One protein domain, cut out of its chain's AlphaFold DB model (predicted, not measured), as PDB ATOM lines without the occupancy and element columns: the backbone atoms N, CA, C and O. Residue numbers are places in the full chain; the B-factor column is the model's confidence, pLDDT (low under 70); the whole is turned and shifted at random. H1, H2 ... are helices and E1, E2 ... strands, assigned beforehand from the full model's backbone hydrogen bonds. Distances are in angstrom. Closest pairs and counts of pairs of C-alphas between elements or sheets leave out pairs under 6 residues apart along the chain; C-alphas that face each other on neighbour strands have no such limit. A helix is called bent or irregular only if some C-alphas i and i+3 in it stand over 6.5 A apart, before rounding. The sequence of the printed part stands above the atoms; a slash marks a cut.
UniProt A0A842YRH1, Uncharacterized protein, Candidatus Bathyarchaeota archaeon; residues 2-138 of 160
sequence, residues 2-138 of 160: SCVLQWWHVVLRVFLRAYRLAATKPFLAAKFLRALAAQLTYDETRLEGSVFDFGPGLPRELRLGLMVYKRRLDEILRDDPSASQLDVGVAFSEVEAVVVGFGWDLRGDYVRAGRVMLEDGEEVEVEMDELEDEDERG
ATOM      1  N   SER A   2      49.534 -14.200  -8.368       83.06
ATOM      2  CA  SER A   2      48.200 -14.843  -8.479       83.06
ATOM      3  C   SER A   2      47.706 -15.548  -7.196       83.06
ATOM      4  O   SER A   2      46.547 -15.402  -6.825       83.06
ATOM      5  N   CYS A   3      48.586 -16.235  -6.457       88.31
ATOM      6  CA  CYS A   3      48.231 -16.891  -5.190       88.31
ATOM      7  C   CYS A   3      47.811 -15.915  -4.078       88.31
ATOM      8  O   CYS A   3      46.861 -16.196  -3.355       88.31
ATOM      9  N   VAL A   4      48.484 -14.767  -3.960       89.50
ATOM     10  CA  VAL A   4      48.172 -13.742  -2.952       89.50
ATOM     11  C   VAL A   4      46.865 -13.033  -3.295       89.50
ATOM     12  O   VAL A   4      46.023 -12.852  -2.427       89.50
ATOM     13  N   LEU A   5      46.635 -12.722  -4.573       89.31
ATOM     14  CA  LEU A   5      45.355 -12.166  -5.021       89.31
ATOM     15  C   LEU A   5      44.189 -13.142  -4.789       89.31
ATOM     16  O   LEU A   5      43.101 -12.727  -4.399       89.31
ATOM     17  N   GLN A   6      44.418 -14.445  -4.976       91.75
ATOM     18  CA  GLN A   6      43.433 -15.472  -4.628       91.75
ATOM     19  C   GLN A   6      43.189 -15.561  -3.120       91.75
ATOM     20  O   GLN A   6      42.039 -15.666  -2.703       91.75
ATOM     21  N   TRP A   7      44.236 -15.470  -2.297       94.56
ATOM     22  CA  TRP A   7      44.081 -15.391  -0.843       94.56
ATOM     23  C   TRP A   7      43.212 -14.191  -0.446       94.56
ATOM     24  O   TRP A   7      42.228 -14.369   0.269       94.56
ATOM     25  N   TRP A   8      43.494 -13.010  -1.004       93.94
ATOM     26  CA  TRP A   8      42.703 -11.797  -0.795       93.94
ATOM     27  C   TRP A   8      41.235 -11.990  -1.170       93.94
ATOM     28  O   TRP A   8      40.346 -11.683  -0.377       93.94
ATOM     29  N   HIS A   9      40.973 -12.566  -2.343       92.81
ATOM     30  CA  HIS A   9      39.617 -12.873  -2.784       92.81
ATOM     31  C   HIS A   9      38.894 -13.813  -1.810       92.81
ATOM     32  O   HIS A   9      37.765 -13.542  -1.409       92.81
ATOM     33  N   VAL A  10      39.543 -14.902  -1.395       94.50
ATOM     34  CA  VAL A  10      38.952 -15.888  -0.483       94.50
ATOM     35  C   VAL A  10      38.652 -15.271   0.887       94.50
ATOM     36  O   VAL A  10      37.567 -15.481   1.426       94.50
ATOM     37  N   VAL A  11      39.570 -14.481   1.445       95.25
ATOM     38  CA  VAL A  11      39.354 -13.815   2.736       95.25
ATOM     39  C   VAL A  11      38.218 -12.792   2.631       95.25
ATOM     40  O   VAL A  11      37.231 -12.905   3.359       95.25
ATOM     41  N   LEU A  12      38.319 -11.837   1.701       92.06
ATOM     42  CA  LEU A  12      37.413 -10.687   1.619       92.06
ATOM     43  C   LEU A  12      36.035 -11.039   1.055       92.06
ATOM     44  O   LEU A  12      35.014 -10.621   1.595       92.06
ATOM     45  N   ARG A  13      35.986 -11.793  -0.048       90.69
ATOM     46  CA  ARG A  13      34.746 -12.011  -0.811       90.69
ATOM     47  C   ARG A  13      34.001 -13.271  -0.388       90.69
ATOM     48  O   ARG A  13      32.808 -13.367  -0.654       90.69
ATOM     49  N   VAL A  14      34.669 -14.217   0.278       92.44
ATOM     50  CA  VAL A  14      34.046 -15.482   0.694       92.44
ATOM     51  C   VAL A  14      33.880 -15.542   2.205       92.44
ATOM     52  O   VAL A  14      32.754 -15.556   2.694       92.44
ATOM     53  N   PHE A  15      34.974 -15.578   2.966       93.69
ATOM     54  CA  PHE A  15      34.877 -15.873   4.396       93.69
ATOM     55  C   PHE A  15      34.280 -14.731   5.216       93.69
ATOM     56  O   PHE A  15      33.373 -14.984   6.009       93.69
ATOM     57  N   LEU A  16      34.733 -13.490   5.010       92.19
ATOM     58  CA  LEU A  16      34.217 -12.346   5.771       92.19
ATOM     59  C   LEU A  16      32.760 -12.008   5.419       92.19
ATOM     60  O   LEU A  16      32.019 -11.530   6.273       92.19
ATOM     61  N   ARG A  17      32.301 -12.352   4.209       91.75
ATOM     62  CA  ARG A  17      30.883 -12.239   3.824       91.75
ATOM     63  C   ARG A  17      30.020 -13.397   4.332       91.75
ATOM     64  O   ARG A  17      28.814 -13.249   4.501       91.75
ATOM     65  N   ALA A  18      30.612 -14.546   4.646       91.81
ATOM     66  CA  ALA A  18      29.899 -15.722   5.135       91.81
ATOM     67  C   ALA A  18      29.673 -15.701   6.664       91.81
ATOM     68  O   ALA A  18      29.900 -16.702   7.348       91.81
ATOM     69  N   TYR A  19      29.174 -14.591   7.220       89.19
ATOM     70  CA  TYR A  19      28.981 -14.400   8.671       89.19
ATOM     71  C   TYR A  19      28.084 -15.471   9.322       89.19
ATOM     72  O   TYR A  19      28.300 -15.870  10.466       89.19
ATOM     73  N   ARG A  20      27.131 -16.048   8.573       92.06
ATOM     74  CA  ARG A  20      26.281 -17.157   9.055       92.06
ATOM     75  C   ARG A  20      27.072 -18.436   9.361       92.06
ATOM     76  O   ARG A  20      26.531 -19.322  10.025       92.06
ATOM     77  N   LEU A  21      28.325 -18.572   8.912       94.12
ATOM     78  CA  LEU A  21      29.184 -19.704   9.281       94.12
ATOM     79  C   LEU A  21      29.462 -19.744  10.782       94.12
ATOM     80  O   LEU A  21      29.514 -20.839  11.333       94.12
ATOM     81  N   ALA A  22      29.562 -18.592  11.449       95.44
ATOM     82  CA  ALA A  22      29.746 -18.544  12.898       95.44
ATOM     83  C   ALA A  22      28.577 -19.209  13.649       95.44
ATOM     84  O   ALA A  22      28.796 -19.883  14.649       95.44
ATOM     85  N   ALA A  23      27.350 -19.098  13.126       94.44
ATOM     86  CA  ALA A  23      26.172 -19.757  13.691       94.44
ATOM     87  C   ALA A  23      25.995 -21.209  13.202       94.44
ATOM     88  O   ALA A  23      25.668 -22.096  13.982       94.44
ATOM     89  N   THR A  24      26.196 -21.469  11.906       97.25
ATOM     90  CA  THR A  24      25.840 -22.759  11.277       97.25
ATOM     91  C   THR A  24      26.962 -23.794  11.285       97.25
ATOM     92  O   THR A  24      26.693 -24.994  11.304       97.25
ATOM     93  N   LYS A  25      28.222 -23.353  11.233       97.75
ATOM     94  CA  LYS A  25      29.423 -24.202  11.247       97.75
ATOM     95  C   LYS A  25      30.517 -23.568  12.126       97.75
ATOM     96  O   LYS A  25      31.613 -23.304  11.623       97.75
ATOM     97  N   PRO A  26      30.256 -23.353  13.431       97.44
ATOM     98  CA  PRO A  26      31.140 -22.601  14.326       97.44
ATOM     99  C   PRO A  26      32.579 -23.127  14.342       97.44
ATOM    100  O   PRO A  26      33.527 -22.357  14.243       97.44
ATOM    101  N   PHE A  27      32.766 -24.447  14.339       97.88
ATOM    102  CA  PHE A  27      34.101 -25.051  14.298       97.88
ATOM    103  C   PHE A  27      34.914 -24.670  13.048       97.88
ATOM    104  O   PHE A  27      36.124 -24.454  13.131       97.88
ATOM    105  N   LEU A  28      34.264 -24.589  11.881       97.56
ATOM    106  CA  LEU A  28      34.926 -24.179  10.642       97.56
ATOM    107  C   LEU A  28      35.284 -22.691  10.689       97.56
ATOM    108  O   LEU A  28      36.398 -22.331  10.317       97.56
ATOM    109  N   ALA A  29      34.364 -21.853  11.175       97.94
ATOM    110  CA  ALA A  29      34.595 -20.420  11.337       97.94
ATOM    111  C   ALA A  29      35.770 -20.148  12.288       97.94
ATOM    112  O   ALA A  29      36.703 -19.440  11.921       97.94
ATOM    113  N   ALA A  30      35.789 -20.792  13.458       98.44
ATOM    114  CA  ALA A  30      36.865 -20.646  14.429       98.44
ATOM    115  C   ALA A  30      38.221 -21.100  13.862       98.44
ATOM    116  O   ALA A  30      39.221 -20.402  14.002       98.44
ATOM    117  N   LYS A  31      38.275 -22.242  13.159       98.38
ATOM    118  CA  LYS A  31      39.511 -22.694  12.493       98.38
ATOM    119  C   LYS A  31      40.010 -21.716  11.436       98.38
ATOM    120  O   LYS A  31      41.217 -21.509  11.340       98.38
ATOM    121  N   PHE A  32      39.105 -21.146  10.646       97.88
ATOM    122  CA  PHE A  32      39.467 -20.145   9.651       97.88
ATOM    123  C   PHE A  32      40.039 -18.886  10.311       97.88
ATOM    124  O   PHE A  32      41.118 -18.449   9.926       97.88
ATOM    125  N   LEU A  33      39.370 -18.349  11.336       98.44
ATOM    126  CA  LEU A  33      39.823 -17.151  12.048       98.44
ATOM    127  C   LEU A  33      41.199 -17.352  12.692       98.44
ATOM    128  O   LEU A  33      42.073 -16.509  12.530       98.44
ATOM    129  N   ARG A  34      41.445 -18.507  13.320       98.62
ATOM    130  CA  ARG A  34      42.774 -18.843  13.862       98.62
ATOM    131  C   ARG A  34      43.841 -18.961  12.782       98.62
ATOM    132  O   ARG A  34      44.973 -18.531  12.979       98.62
ATOM    133  N   ALA A  35      43.494 -19.540  11.631       98.31
ATOM    134  CA  ALA A  35      44.408 -19.600  10.497       98.31
ATOM    135  C   ALA A  35      44.728 -18.194   9.969       98.31
ATOM    136  O   ALA A  35      45.892 -17.911   9.699       98.31
ATOM    137  N   LEU A  36      43.728 -17.313   9.879       97.69
ATOM    138  CA  LEU A  36      43.908 -15.918   9.489       97.69
ATOM    139  C   LEU A  36      44.799 -15.172  10.491       97.69
ATOM    140  O   LEU A  36      45.768 -14.546  10.075       97.69
ATOM    141  N   ALA A  37      44.538 -15.295  11.795       97.75
ATOM    142  CA  ALA A  37      45.376 -14.705  12.838       97.75
ATOM    143  C   ALA A  37      46.834 -15.174  12.708       97.75
ATOM    144  O   ALA A  37      47.743 -14.355  12.633       97.75
ATOM    145  N   ALA A  38      47.063 -16.485  12.574       96.94
ATOM    146  CA  ALA A  38      48.405 -17.037  12.401       96.94
ATOM    147  C   ALA A  38      49.104 -16.540  11.121       96.94
ATOM    148  O   ALA A  38      50.305 -16.274  11.147       96.94
ATOM    149  N   GLN A  39      48.368 -16.413  10.012       95.25
ATOM    150  CA  GLN A  39      48.892 -15.879   8.750       95.25
ATOM    151  C   GLN A  39      49.320 -14.417   8.894       95.25
ATOM    152  O   GLN A  39      50.411 -14.067   8.454       95.25
ATOM    153  N   LEU A  40      48.502 -13.591   9.549       94.62
ATOM    154  CA  LEU A  40      48.793 -12.179   9.784       94.62
ATOM    155  C   LEU A  40      49.973 -11.992  10.755       94.62
ATOM    156  O   LEU A  40      50.866 -11.200  10.479       94.62
ATOM    157  N   THR A  41      50.059 -12.784  11.828       94.56
ATOM    158  CA  THR A  41      51.220 -12.764  12.738       94.56
ATOM    159  C   THR A  41      52.509 -13.131  12.007       94.56
ATOM    160  O   THR A  41      53.581 -12.582  12.273       94.56
ATOM    161  N   TYR A  42      52.431 -14.108  11.101       91.75
ATOM    162  CA  TYR A  42      53.581 -14.517  10.307       91.75
ATOM    163  C   TYR A  42      54.007 -13.418   9.325       91.75
ATOM    164  O   TYR A  42      55.206 -13.186   9.180       91.75
ATOM    165  N   ASP A  43      53.046 -12.728   8.703       89.00
ATOM    166  CA  ASP A  43      53.300 -11.563   7.850       89.00
ATOM    167  C   ASP A  43      54.065 -10.467   8.605       89.00
ATOM    168  O   ASP A  43      55.137 -10.064   8.166       89.00
ATOM    169  N   GLU A  44      53.589 -10.088   9.796       83.44
ATOM    170  CA  GLU A  44      54.197  -9.040  10.627       83.44
ATOM    171  C   GLU A  44      55.634  -9.372  11.067       83.44
ATOM    172  O   GLU A  44      56.498  -8.499  11.129       83.44
ATOM    173  N   THR A  45      55.896 -10.635  11.414       81.44
ATOM    174  CA  THR A  45      57.116 -11.002  12.156       81.44
ATOM    175  C   THR A  45      58.188 -11.705  11.330       81.44
ATOM    176  O   THR A  45      59.325 -11.810  11.796       81.44
ATOM    177  N   ARG A  46      57.854 -12.263  10.156       76.75
ATOM    178  CA  ARG A  46      58.739 -13.209   9.445       76.75
ATOM    179  C   ARG A  46      58.967 -12.914   7.970       76.75
ATOM    180  O   ARG A  46      59.869 -13.533   7.404       76.75
ATOM    181  N   LEU A  47      58.184 -12.046   7.337       81.12
ATOM    182  CA  LEU A  47      58.353 -11.741   5.919       81.12
ATOM    183  C   LEU A  47      59.164 -10.455   5.714       81.12
ATOM    184  O   LEU A  47      59.036  -9.492   6.458       81.12
ATOM    185  N   GLU A  48      60.015 -10.450   4.683       77.31
ATOM    186  CA  GLU A  48      60.790  -9.266   4.269       77.31
ATOM    187  C   GLU A  48      59.921  -8.204   3.555       77.31
ATOM    188  O   GLU A  48      60.382  -7.093   3.312       77.31
ATOM    189  N   GLY A  49      58.666  -8.536   3.237       79.75
ATOM    190  CA  GLY A  49      57.627  -7.643   2.712       79.75
ATOM    191  C   GLY A  49      56.246  -8.121   3.166       79.75
ATOM    192  O   GLY A  49      56.135  -9.229   3.685       79.75
ATOM    193  N   SER A  50      55.198  -7.322   2.976       84.69
ATOM    194  CA  SER A  50      53.870  -7.608   3.531       84.69
ATOM    195  C   SER A  50      52.858  -8.043   2.470       84.69
ATOM    196  O   SER A  50      52.851  -7.573   1.330       84.69
ATOM    197  N   VAL A  51      51.916  -8.906   2.859       86.06
ATOM    198  CA  VAL A  51      50.704  -9.228   2.091       86.06
ATOM    199  C   VAL A  51      49.872  -7.977   1.771       86.06
ATOM    200  O   VAL A  51      49.119  -7.964   0.790       86.06
ATOM    201  N   PHE A  52      50.048  -6.910   2.554       87.81
ATOM    202  CA  PHE A  52      49.438  -5.598   2.367       87.81
ATOM    203  C   PHE A  52      50.048  -4.787   1.217       87.81
ATOM    204  O   PHE A  52      49.369  -3.918   0.673       87.81
ATOM    205  N   ASP A  53      51.259  -5.117   0.762       86.75
ATOM    206  CA  ASP A  53      51.948  -4.384  -0.312       86.75
ATOM    207  C   ASP A  53      51.391  -4.699  -1.716       86.75
ATOM    208  O   ASP A  53      51.777  -4.090  -2.714       86.75
ATOM    209  N   PHE A  54      50.465  -5.658  -1.824       83.81
ATOM    210  CA  PHE A  54      49.936  -6.154  -3.102       83.81
ATOM    211  C   PHE A  54      48.809  -5.299  -3.699       83.81
ATOM    212  O   PHE A  54      48.387  -5.558  -4.828       83.81
ATOM    213  N   GLY A  55      48.327  -4.286  -2.977       81.12
ATOM    214  CA  GLY A  55      47.339  -3.341  -3.489       81.12
ATOM    215  C   GLY A  55      46.963  -2.285  -2.445       81.12
ATOM    216  O   GLY A  55      46.617  -2.657  -1.326       81.12
ATOM    217  N   PRO A  56      46.963  -0.984  -2.791       75.75
ATOM    218  CA  PRO A  56      46.809   0.100  -1.815       75.75
ATOM    219  C   PRO A  56      45.449   0.106  -1.089       75.75
ATOM    220  O   PRO A  56      45.346   0.661   0.001       75.75
ATOM    221  N   GLY A  57      44.414  -0.517  -1.665       85.75
ATOM    222  CA  GLY A  57      43.080  -0.628  -1.059       85.75
ATOM    223  C   GLY A  57      42.878  -1.852  -0.162       85.75
ATOM    224  O   GLY A  57      42.065  -1.806   0.758       85.75
ATOM    225  N   LEU A  58      43.656  -2.921  -0.356       87.56
ATOM    226  CA  LEU A  58      43.419  -4.221   0.283       87.56
ATOM    227  C   LEU A  58      43.496  -4.186   1.823       87.56
ATOM    228  O   LEU A  58      42.641  -4.795   2.468       87.56
ATOM    229  N   PRO A  59      44.441  -3.457   2.452       90.19
ATOM    230  CA  PRO A  59      44.485  -3.347   3.912       90.19
ATOM    231  C   PRO A  59      43.245  -2.639   4.476       90.19
ATOM    232  O   PRO A  59      42.688  -3.053   5.493       90.19
ATOM    233  N   ARG A  60      42.775  -1.594   3.781       88.19
ATOM    234  CA  ARG A  60      41.551  -0.864   4.133       88.19
ATOM    235  C   ARG A  60      40.325  -1.772   3.996       88.19
ATOM    236  O   ARG A  60      39.540  -1.846   4.939       88.19
ATOM    237  N   GLU A  61      40.195  -2.484   2.877       88.69
ATOM    238  CA  GLU A  61      39.121  -3.461   2.638       88.69
ATOM    239  C   GLU A  61      39.092  -4.549   3.724       88.69
ATOM    240  O   GLU A  61      38.028  -4.854   4.265       88.69
ATOM    241  N   LEU A  62      40.255  -5.086   4.118       93.25
ATOM    242  CA  LEU A  62      40.339  -6.086   5.188       93.25
ATOM    243  C   LEU A  62      39.834  -5.550   6.513       93.25
ATOM    244  O   LEU A  62      39.020  -6.196   7.173       93.25
ATOM    245  N   ARG A  63      40.323  -4.370   6.905       92.81
ATOM    246  CA  ARG A  63      39.946  -3.735   8.163       92.81
ATOM    247  C   ARG A  63      38.433  -3.546   8.238       92.81
ATOM    248  O   ARG A  63      37.827  -3.880   9.252       92.81
ATOM    249  N   LEU A  64      37.819  -3.051   7.167       89.00
ATOM    250  CA  LEU A  64      36.370  -2.863   7.083       89.00
ATOM    251  C   LEU A  64      35.612  -4.187   7.131       89.00
ATOM    252  O   LEU A  64      34.700  -4.330   7.942       89.00
ATOM    253  N   GLY A  65      36.033  -5.180   6.344       91.88
ATOM    254  CA  GLY A  65      35.433  -6.513   6.370       91.88
ATOM    255  C   GLY A  65      35.486  -7.160   7.757       91.88
ATOM    256  O   GLY A  65      34.520  -7.791   8.181       91.88
ATOM    257  N   LEU A  66      36.577  -6.960   8.503       94.69
ATOM    258  CA  LEU A  66      36.714  -7.432   9.881       94.69
ATOM    259  C   LEU A  66      35.789  -6.687  10.855       94.69
ATOM    260  O   LEU A  66      35.182  -7.336  11.702       94.69
ATOM    261  N   MET A  67      35.637  -5.364  10.732       92.19
ATOM    262  CA  MET A  67      34.693  -4.594  11.561       92.19
ATOM    263  C   MET A  67      33.244  -5.043  11.336       92.19
ATOM    264  O   MET A  67      32.508  -5.271  12.297       92.19
ATOM    265  N   VAL A  68      32.849  -5.250  10.076       90.00
ATOM    266  CA  VAL A  68      31.520  -5.780   9.729       90.00
ATOM    267  C   VAL A  68      31.339  -7.186  10.298       90.00
ATOM    268  O   VAL A  68      30.348  -7.458  10.977       90.00
ATOM    269  N   TYR A  69      32.308  -8.080  10.073       93.06
ATOM    270  CA  TYR A  69      32.244  -9.448  10.584       93.06
ATOM    271  C   TYR A  69      32.105  -9.478  12.107       93.06
ATOM    272  O   TYR A  69      31.281 -10.229  12.626       93.06
ATOM    273  N   LYS A  70      32.859  -8.633  12.820       93.94
ATOM    274  CA  LYS A  70      32.780  -8.495  14.275       93.94
ATOM    275  C   LYS A  70      31.373  -8.134  14.732       93.94
ATOM    276  O   LYS A  70      30.812  -8.841  15.557       93.94
ATOM    277  N   ARG A  71      30.769  -7.097  14.144       90.75
ATOM    278  CA  ARG A  71      29.399  -6.683  14.481       90.75
ATOM    279  C   ARG A  71      28.402  -7.832  14.300       90.75
ATOM    280  O   ARG A  71      27.555  -8.061  15.161       90.75
ATOM    281  N   ARG A  72      28.524  -8.594  13.207       90.31
ATOM    282  CA  ARG A  72      27.678  -9.776  12.952       90.31
ATOM    283  C   ARG A  72      27.940 -10.910  13.933       90.31
ATOM    284  O   ARG A  72      27.007 -11.606  14.326       90.31
ATOM    285  N   LEU A  73      29.191 -11.109  14.330       94.75
ATOM    286  CA  LEU A  73      29.548 -12.092  15.339       94.75
ATOM    287  C   LEU A  73      28.971 -11.699  16.703       94.75
ATOM    288  O   LEU A  73      28.324 -12.529  17.331       94.75
ATOM    289  N   ASP A  74      29.099 -10.440  17.114       94.19
ATOM    290  CA  ASP A  74      28.523  -9.920  18.358       94.19
ATOM    291  C   ASP A  74      26.995 -10.089  18.384       94.19
ATOM    292  O   ASP A  74      26.421 -10.447  19.412       94.19
ATOM    293  N   GLU A  75      26.321  -9.908  17.241       92.50
ATOM    294  CA  GLU A  75      24.895 -10.221  17.096       92.50
ATOM    295  C   GLU A  75      24.579 -11.700  17.348       92.50
ATOM    296  O   GLU A  75      23.602 -11.999  18.032       92.50
ATOM    297  N   ILE A  76      25.399 -12.614  16.826       92.88
ATOM    298  CA  ILE A  76      25.246 -14.065  17.022       92.88
ATOM    299  C   ILE A  76      25.535 -14.468  18.474       92.88
ATOM    300  O   ILE A  76      24.935 -15.418  18.971       92.88
ATOM    301  N   LEU A  77      26.457 -13.775  19.145       95.62
ATOM    302  CA  LEU A  77      26.908 -14.109  20.497       95.62
ATOM    303  C   LEU A  77      26.070 -13.476  21.615       95.62
ATOM    304  O   LEU A  77      26.293 -13.791  22.782       95.62
ATOM    305  N   ARG A  78      25.117 -12.600  21.280       94.19
ATOM    306  CA  ARG A  78      24.327 -11.846  22.262       94.19
ATOM    307  C   ARG A  78      23.390 -12.723  23.097       94.19
ATOM    308  O   ARG A  78      23.304 -12.524  24.305       94.19
ATOM    309  N   ASP A  79      22.713 -13.678  22.462       87.88
ATOM    310  CA  ASP A  79      21.588 -14.406  23.061       87.88
ATOM    311  C   ASP A  79      21.889 -15.913  23.169       87.88
ATOM    312  O   ASP A  79      21.713 -16.658  22.208       87.88
ATOM    313  N   ASP A  80      22.337 -16.349  24.354       93.50
ATOM    314  CA  ASP A  80      22.613 -17.756  24.719       93.50
ATOM    315  C   ASP A  80      23.492 -18.530  23.705       93.50
ATOM    316  O   ASP A  80      23.064 -19.526  23.109       93.50
ATOM    317  N   PRO A  81      24.741 -18.083  23.458       96.12
ATOM    318  CA  PRO A  81      25.617 -18.754  22.510       96.12
ATOM    319  C   PRO A  81      26.057 -20.126  23.025       96.12
ATOM    320  O   PRO A  81      26.504 -20.294  24.161       96.12
ATOM    321  N   SER A  82      26.050 -21.118  22.136       97.06
ATOM    322  CA  SER A  82      26.688 -22.405  22.411       97.06
ATOM    323  C   SER A  82      28.189 -22.233  22.674       97.06
ATOM    324  O   SER A  82      28.836 -21.328  22.142       97.06
ATOM    325  N   ALA A  83      28.793 -23.181  23.397       97.81
ATOM    326  CA  ALA A  83      30.245 -23.206  23.613       97.81
ATOM    327  C   ALA A  83      31.044 -23.142  22.297       97.81
ATOM    328  O   ALA A  83      32.096 -22.512  22.227       97.81
ATOM    329  N   SER A  84      30.521 -23.753  21.228       97.56
ATOM    330  CA  SER A  84      31.146 -23.701  19.906       97.56
ATOM    331  C   SER A  84      31.088 -22.316  19.258       97.56
ATOM    332  O   SER A  84      32.021 -21.944  18.561       97.56
ATOM    333  N   GLN A  85      30.032 -21.534  19.500       97.56
ATOM    334  CA  GLN A  85      29.937 -20.155  19.015       97.56
ATOM    335  C   GLN A  85      30.845 -19.229  19.828       97.56
ATOM    336  O   GLN A  85      31.546 -18.407  19.243       97.56
ATOM    337  N   LEU A  86      30.924 -19.417  21.150       98.06
ATOM    338  CA  LEU A  86      31.894 -18.707  21.992       98.06
ATOM    339  C   LEU A  86      33.342 -18.948  21.533       98.06
ATOM    340  O   LEU A  86      34.139 -18.014  21.532       98.06
ATOM    341  N   ASP A  87      33.669 -20.158  21.069       98.44
ATOM    342  CA  ASP A  87      34.983 -20.461  20.483       98.44
ATOM    343  C   ASP A  87      35.288 -19.622  19.229       98.44
ATOM    344  O   ASP A  87      36.440 -19.256  19.001       98.44
ATOM    345  N   VAL A  88      34.269 -19.257  18.439       98.50
ATOM    346  CA  VAL A  88      34.423 -18.320  17.312       98.50
ATOM    347  C   VAL A  88      34.761 -16.919  17.821       98.50
ATOM    348  O   VAL A  88      35.638 -16.277  17.255       98.50
ATOM    349  N   GLY A  89      34.118 -16.468  18.902       97.94
ATOM    350  CA  GLY A  89      34.441 -15.198  19.567       97.94
ATOM    351  C   GLY A  89      35.883 -15.150  20.071       97.94
ATOM    352  O   GLY A  89      36.594 -14.178  19.827       97.94
ATOM    353  N   VAL A  90      36.351 -16.233  20.698       98.50
ATOM    354  CA  VAL A  90      37.757 -16.375  21.112       98.50
ATOM    355  C   VAL A  90      38.690 -16.372  19.898       98.50
ATOM    356  O   VAL A  90      39.684 -15.659  19.890       98.50
ATOM    357  N   ALA A  91      38.364 -17.117  18.842       98.56
ATOM    358  CA  ALA A  91      39.167 -17.117  17.622       98.56
ATOM    359  C   ALA A  91      39.209 -15.738  16.940       98.56
ATOM    360  O   ALA A  91      40.218 -15.378  16.340       98.56
ATOM    361  N   PHE A  92      38.129 -14.955  17.018       98.31
ATOM    362  CA  PHE A  92      38.102 -13.595  16.487       98.31
ATOM    363  C   PHE A  92      38.964 -12.641  17.320       98.31
ATOM    364  O   PHE A  92      39.675 -11.823  16.744       98.31
ATOM    365  N   SER A  93      38.983 -12.775  18.651       97.75
ATOM    366  CA  SER A  93      39.841 -11.935  19.498       97.75
ATOM    367  C   SER A  93      41.336 -12.190  19.267       97.75
ATOM    368  O   SER A  93      42.142 -11.272  19.410       97.75
ATOM    369  N   GLU A  94      41.716 -13.395  18.822       98.06
ATOM    370  CA  GLU A  94      43.068 -13.670  18.315       98.06
ATOM    371  C   GLU A  94      43.381 -12.830  17.061       98.06
ATOM    372  O   GLU A  94      44.466 -12.262  16.967       98.06
ATOM    373  N   VAL A  95      42.431 -12.684  16.126       97.81
ATOM    374  CA  VAL A  95      42.591 -11.796  14.955       97.81
ATOM    375  C   VAL A  95      42.703 -10.337  15.398       97.81
ATOM    376  O   VAL A  95      43.594  -9.632  14.929       97.81
ATOM    377  N   GLU A  96      41.849  -9.889  16.326       95.94
ATOM    378  CA  GLU A  96      41.903  -8.526  16.876       95.94
ATOM    379  C   GLU A  96      43.268  -8.213  17.495       95.94
ATOM    380  O   GLU A  96      43.823  -7.143  17.256       95.94
ATOM    381  N   ALA A  97      43.832  -9.152  18.259       95.06
ATOM    382  CA  ALA A  97      45.128  -8.975  18.900       95.06
ATOM    383  C   ALA A  97      46.259  -8.753  17.886       95.06
ATOM    384  O   ALA A  97      47.133  -7.922  18.124       95.06
ATOM    385  N   VAL A  98      46.227  -9.461  16.755       94.88
ATOM    386  CA  VAL A  98      47.246  -9.331  15.706       94.88
ATOM    387  C   VAL A  98      47.094  -8.015  14.951       94.88
ATOM    388  O   VAL A  98      48.078  -7.318  14.726       94.88
ATOM    389  N   VAL A  99      45.868  -7.615  14.599       93.69
ATOM    390  CA  VAL A  99      45.682  -6.392  13.798       93.69
ATOM    391  C   VAL A  99      45.961  -5.097  14.562       93.69
ATOM    392  O   VAL A  99      46.240  -4.072  13.938       93.69
ATOM    393  N   VAL A 100      45.981  -5.143  15.898       91.31
ATOM    394  CA  VAL A 100      46.506  -4.046  16.726       91.31
ATOM    395  C   VAL A 100      47.986  -3.774  16.421       91.31
ATOM    396  O   VAL A 100      48.388  -2.612  16.434       91.31
ATOM    397  N   GLY A 101      48.779  -4.800  16.082       87.44
ATOM    398  CA  GLY A 101      50.174  -4.651  15.644       87.44
ATOM    399  C   GLY A 101      50.315  -3.813  14.367       87.44
ATOM    400  O   GLY A 101      51.230  -3.001  14.243       87.44
ATOM    401  N   PHE A 102      49.318  -3.880  13.479       86.88
ATOM    402  CA  PHE A 102      49.220  -3.034  12.281       86.88
ATOM    403  C   PHE A 102      48.588  -1.656  12.541       86.88
ATOM    404  O   PHE A 102      48.304  -0.912  11.600       86.88
ATOM    405  N   GLY A 103      48.329  -1.303  13.804       89.00
ATOM    406  CA  GLY A 103      47.692  -0.044  14.192       89.00
ATOM    407  C   GLY A 103      46.188   0.010  13.914       89.00
ATOM    408  O   GLY A 103      45.618   1.101  13.854       89.00
ATOM    409  N   TRP A 104      45.526  -1.133  13.708       91.31
ATOM    410  CA  TRP A 104      44.087  -1.168  13.455       91.31
ATOM    411  C   TRP A 104      43.314  -1.323  14.757       91.31
ATOM    412  O   TRP A 104      43.575  -2.223  15.554       91.31
ATOM    413  N   ASP A 105      42.298  -0.483  14.927       87.44
ATOM    414  CA  ASP A 105      41.261  -0.693  15.929       87.44
ATOM    415  C   ASP A 105      39.964  -1.127  15.245       87.44
ATOM    416  O   ASP A 105      39.451  -0.429  14.361       87.44
ATOM    417  N   LEU A 106      39.463  -2.294  15.658       89.00
ATOM    418  CA  LEU A 106      38.202  -2.891  15.210       89.00
ATOM    419  C   LEU A 106      37.045  -2.614  16.189       89.00
ATOM    420  O   LEU A 106      35.967  -3.188  16.055       89.00
ATOM    421  N   ARG A 107      37.265  -1.800  17.231       77.19
ATOM    422  CA  ARG A 107      36.225  -1.344  18.174       77.19
ATOM    423  C   ARG A 107      35.608   0.000  17.792       77.19
ATOM    424  O   ARG A 107      34.563   0.334  18.336       77.19
ATOM    425  N   GLY A 108      36.263   0.763  16.919       62.44
ATOM    426  CA  GLY A 108      35.785   2.072  16.492       62.44
ATOM    427  C   GLY A 108      34.624   1.985  15.505       62.44
ATOM    428  O   GLY A 108      34.544   1.048  14.707       62.44
ATOM    429  N   ASP A 109      33.761   2.997  15.530       50.94
ATOM    430  CA  ASP A 109      32.771   3.218  14.481       50.94
ATOM    431  C   ASP A 109      33.493   3.536  13.162       50.94
ATOM    432  O   ASP A 109      34.423   4.350  13.129       50.94
ATOM    433  N   TYR A 110      33.085   2.902  12.063       51.78
ATOM    434  CA  TYR A 110      33.528   3.291  10.724       51.78
ATOM    435  C   TYR A 110      32.420   4.080  10.023       51.78
ATOM    436  O   TYR A 110      31.231   3.802  10.180       51.78
ATOM    437  N   VAL A 111      32.812   5.089   9.245       46.97
ATOM    438  CA  VAL A 111      31.872   5.942   8.510       46.97
ATOM    439  C   VAL A 111      31.367   5.173   7.283       46.97
ATOM    440  O   VAL A 111      32.156   4.839   6.402       46.97
ATOM    441  N   ARG A 112      30.064   4.855   7.267       48.25
ATOM    442  CA  ARG A 112      29.352   4.093   6.214       48.25
ATOM    443  C   ARG A 112      29.273   4.865   4.892       48.25
ATOM    444  O   ARG A 112      29.529   4.301   3.838       48.25
ATOM    445  N   ALA A 113      28.951   6.150   5.002       49.28
ATOM    446  CA  ALA A 113      29.014   7.166   3.964       49.28
ATOM    447  C   ALA A 113      29.292   8.503   4.658       49.28
ATOM    448  O   ALA A 113      28.751   8.769   5.736       49.28
ATOM    449  N   GLY A 114      30.178   9.322   4.102       45.09
ATOM    450  CA  GLY A 114      30.530  10.597   4.715       45.09
ATOM    451  C   GLY A 114      31.223  11.530   3.743       45.09
ATOM    452  O   GLY A 114      32.039  11.098   2.929       45.09
ATOM    453  N   ARG A 115      30.895  12.821   3.852       37.06
ATOM    454  CA  ARG A 115      31.586  13.887   3.129       37.06
ATOM    455  C   ARG A 115      32.961  14.076   3.754       37.06
ATOM    456  O   ARG A 115      33.070  14.514   4.899       37.06
ATOM    457  N   VAL A 116      34.000  13.705   3.021       44.19
ATOM    458  CA  VAL A 116      35.385  14.005   3.377       44.19
ATOM    459  C   VAL A 116      35.745  15.312   2.689       44.19
ATOM    460  O   VAL A 116      35.654  15.409   1.469       44.19
ATOM    461  N   MET A 117      36.126  16.319   3.474       34.53
ATOM    462  CA  MET A 117      36.643  17.578   2.944       34.53
ATOM    463  C   MET A 117      38.134  17.398   2.651       34.53
ATOM    464  O   MET A 117      38.915  17.118   3.564       34.53
ATOM    465  N   LEU A 118      38.506  17.478   1.378       47.50
ATOM    466  CA  LEU A 118      39.887  17.388   0.916       47.50
ATOM    467  C   LEU A 118      40.677  18.652   1.304       47.50
ATOM    468  O   LEU A 118      40.111  19.663   1.720       47.50
ATOM    469  N   GLU A 119      42.008  18.590   1.200       41.72
ATOM    470  CA  GLU A 119      42.919  19.694   1.567       41.72
ATOM    471  C   GLU A 119      42.651  20.988   0.770       41.72
ATOM    472  O   GLU A 119      42.952  22.085   1.237       41.72
ATOM    473  N   ASP A 120      42.033  20.871  -0.406       53.56
ATOM    474  CA  ASP A 120      41.614  21.978  -1.271       53.56
ATOM    475  C   ASP A 120      40.187  22.493  -0.995       53.56
ATOM    476  O   ASP A 120      39.745  23.452  -1.632       53.56
ATOM    477  N   GLY A 121      39.483  21.908  -0.021       46.03
ATOM    478  CA  GLY A 121      38.109  22.263   0.329       46.03
ATOM    479  C   GLY A 121      37.036  21.563  -0.508       46.03
ATOM    480  O   GLY A 121      35.863  21.910  -0.371       46.03
ATOM    481  N   GLU A 122      37.394  20.591  -1.354       44.28
ATOM    482  CA  GLU A 122      36.423  19.764  -2.071       44.28
ATOM    483  C   GLU A 122      35.733  18.777  -1.114       44.28
ATOM    484  O   GLU A 122      36.385  18.007  -0.409       44.28
ATOM    485  N   GLU A 123      34.397  18.792  -1.077       36.47
ATOM    486  CA  GLU A 123      33.601  17.789  -0.364       36.47
ATOM    487  C   GLU A 123      33.385  16.569  -1.264       36.47
ATOM    488  O   GLU A 123      32.577  16.612  -2.191       36.47
ATOM    489  N   VAL A 124      34.073  15.466  -0.969       43.84
ATOM    490  CA  VAL A 124      33.865  14.189  -1.661       43.84
ATOM    491  C   VAL A 124      32.968  13.295  -0.817       43.84
ATOM    492  O   VAL A 124      33.291  12.960   0.325       43.84
ATOM    493  N   GLU A 125      31.833  12.895  -1.383       44.44
ATOM    494  CA  GLU A 125      30.965  11.871  -0.810       44.44
ATOM    495  C   GLU A 125      31.596  10.500  -1.058       44.44
ATOM    496  O   GLU A 125      31.689  10.027  -2.189       44.44
ATOM    497  N   VAL A 126      32.107   9.885   0.009       49.97
ATOM    498  CA  VAL A 126      32.657   8.532  -0.069       49.97
ATOM    499  C   VAL A 126      31.523   7.562   0.224       49.97
ATOM    500  O   VAL A 126      31.183   7.345   1.387       49.97
ATOM    501  N   GLU A 127      30.936   6.999  -0.826       43.91
ATOM    502  CA  GLU A 127      30.006   5.875  -0.732       43.91
ATOM    503  C   GLU A 127      30.798   4.563  -0.800       43.91
ATOM    504  O   GLU A 127      31.728   4.404  -1.595       43.91
ATOM    505  N   MET A 128      30.507   3.643   0.114       52.06
ATOM    506  CA  MET A 128      31.164   2.344   0.178       52.06
ATOM    507  C   MET A 128      30.221   1.257  -0.346       52.06
ATOM    508  O   MET A 128      29.544   0.611   0.452       52.06
ATOM    509  N   ASP A 129      30.252   0.998  -1.659       46.72
ATOM    510  CA  ASP A 129      29.485  -0.073  -2.339       46.72
ATOM    511  C   ASP A 129      29.638  -1.455  -1.672       46.72
ATOM    512  O   ASP A 129      28.803  -2.348  -1.786       46.72
ATOM    513  N   GLU A 130      30.725  -1.678  -0.931       47.69
ATOM    514  CA  GLU A 130      31.035  -2.966  -0.306       47.69
ATOM    515  C   GLU A 130      30.156  -3.317   0.907       47.69
ATOM    516  O   GLU A 130      30.300  -4.413   1.456       47.69
ATOM    517  N   LEU A 131      29.256  -2.409   1.296       46.41
ATOM    518  CA  LEU A 131      28.294  -2.547   2.390       46.41
ATOM    519  C   LEU A 131      26.831  -2.580   1.919       46.41
ATOM    520  O   LEU A 131      25.950  -2.669   2.774       46.41
ATOM    521  N   GLU A 132      26.551  -2.551   0.608       45.34
ATOM    522  CA  GLU A 132      25.180  -2.668   0.070       45.34
ATOM    523  C   GLU A 132      24.462  -3.938   0.571       45.34
ATOM    524  O   GLU A 132      23.265  -3.906   0.858       45.34
ATOM    525  N   ASP A 133      25.207  -5.027   0.813       47.84
ATOM    526  CA  ASP A 133      24.695  -6.275   1.409       47.84
ATOM    527  C   ASP A 133      24.084  -6.066   2.825       47.84
ATOM    528  O   ASP A 133      23.355  -6.929   3.324       47.84
ATOM    529  N   GLU A 134      24.376  -4.952   3.514       48.19
ATOM    530  CA  GLU A 134      23.717  -4.581   4.775       48.19
ATOM    531  C   GLU A 134      22.371  -3.864   4.573       48.19
ATOM    532  O   GLU A 134      21.503  -3.989   5.440       48.19
ATOM    533  N   ASP A 135      22.190  -3.130   3.469       44.16
ATOM    534  CA  ASP A 135      21.006  -2.298   3.179       44.16
ATOM    535  C   ASP A 135      19.825  -3.110   2.621       44.16
ATOM    536  O   ASP A 135      18.662  -2.787   2.877       44.16
ATOM    537  N   GLU A 136      20.087  -4.259   1.987       45.25
ATOM    538  CA  GLU A 136      19.032  -5.218   1.616       45.25
ATOM    539  C   GLU A 136      18.315  -5.836   2.836       45.25
ATOM    540  O   GLU A 136      17.326  -6.562   2.690       45.25
ATOM    541  N   ARG A 137      18.764  -5.540   4.065       51.31
ATOM    542  CA  ARG A 137      18.132  -6.020   5.300       51.31
ATOM    543  C   ARG A 137      16.980  -5.149   5.812       51.31
ATOM    544  O   ARG A 137      16.487  -5.419   6.906       51.31
ATOM    545  N   GLY A 138      16.503  -4.176   5.031       50.84
ATOM    546  CA  GLY A 138      15.218  -3.519   5.284       50.84
ATOM    547  C   GLY A 138      15.092  -2.939   6.695       50.84
ATOM    548  O   GLY A 138      14.105  -3.193   7.389       50.84
TER     549      GLY A 138
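What this domain is: This is residues 2 to 138 of the 160 residues of an uncharacterized protein of Candidatus Bathyarchaeota archaeon (UniProt A0A842YRH1). Four long helices, H3, H6, H5 and H1, make a body shaped like a loose four-cornered bundle: H3 and H6 run closely side by side, H5 packs on H6, H1 meets part of H5, and the H1 to H3 side is only near. A two-stranded hairpin, E1 and E2, reaches away from this body after a long link, and the irregular H7 comes back near H5. The printed part has 137 residues with seven named helices and two named strands, in the order H1 H2 H3 H4 H5 H6 E1 E2 H7; the sheet, E1 - E2, is antiparallel and the class is mostly helix. The whole is compact, with a radius of gyration of the C-alphas of 16.1 A and spans of 53 by 45 by 26 A.

How they stand to each other: The hairpin of E1, residues 113 to 117, and E2, residues 123 to 127, is antiparallel at 157 degrees; N 116 and O 124 are 2.9 A apart and N 126 and O 114 are 3.2 A apart, within hydrogen-bond range. H7, residues 129 to 135, is near H5, residues 58 to 77. H5 and H6, residues 83 to 101, form a helical hairpin and touch, with a shallow tilt of 29 degrees, opposite ways; their closest C-alphas, of Leu 77 and Gln 85, are 6.9 A apart. H3, residues 26 to 46, touches H6 with a shallow tilt of 17 degrees, the same way, and the closest C-alphas, of Ala 30 and Val 88, are 4.4 A apart. H3 and H5 are apart. H1, residues 2 to 15, touches H5 with residues 8 to 12 alone, at a shallow tilt of 28 degrees, the same way; the closest C-alphas, of Leu 12 and Leu 62, are 6.5 A apart. H1 and H3 are near each other. H2, residues 21 to 24, touches H3 only at the corner, the closest C-alphas, of Ala 22 and Ala 29, being 5.4 A apart, and only just touches H6, with 3 pairs of C-alphas within 8 A, the closest those of Ala 22 and Gln 85 at 6.3 A. H4, residues 51 to 54, only just touches H1, with 3 pairs within 8 A, the closest C-alphas, of Val 4 and Val 51, being 7.2 A apart. Every O i to N i+4 pair is within hydrogen-bond range in H3 and H5, against 9 of 10 in H1, 13 of 15 in H6 and 0 of 3 in H7, where 3 of 4 O i to N i+3 pairs are; H2 and H4 are too short for an O i to N i+4 pair.

Where its parts are: H1 begins at C-alpha 2, (48.200, -14.843, -8.479), and is 18.6 A long; H3 measures 29.6 A, H5 27.9 A and H6 28.4 A, from first to last C-alpha. E1 begins at C-alpha 113, (29.014, 7.166, 3.964), and is 12.9 A long; E2 is 12.5 A. H7 ends at C-alpha 135, (21.006, -2.298, 3.179), and is irregular: C-alphas 130 and 133 are 7.4 A apart.

The domain as a whole: The two C-alphas farthest apart, of Ala 83 and Asp 120, are 52.8 A apart. The printed part has no cut. The link from H6 to E1, 11 residues, is long; the other links are tight. Mean pLDDT of the printed part is 81.9, and residues 108 to 138 are under 70.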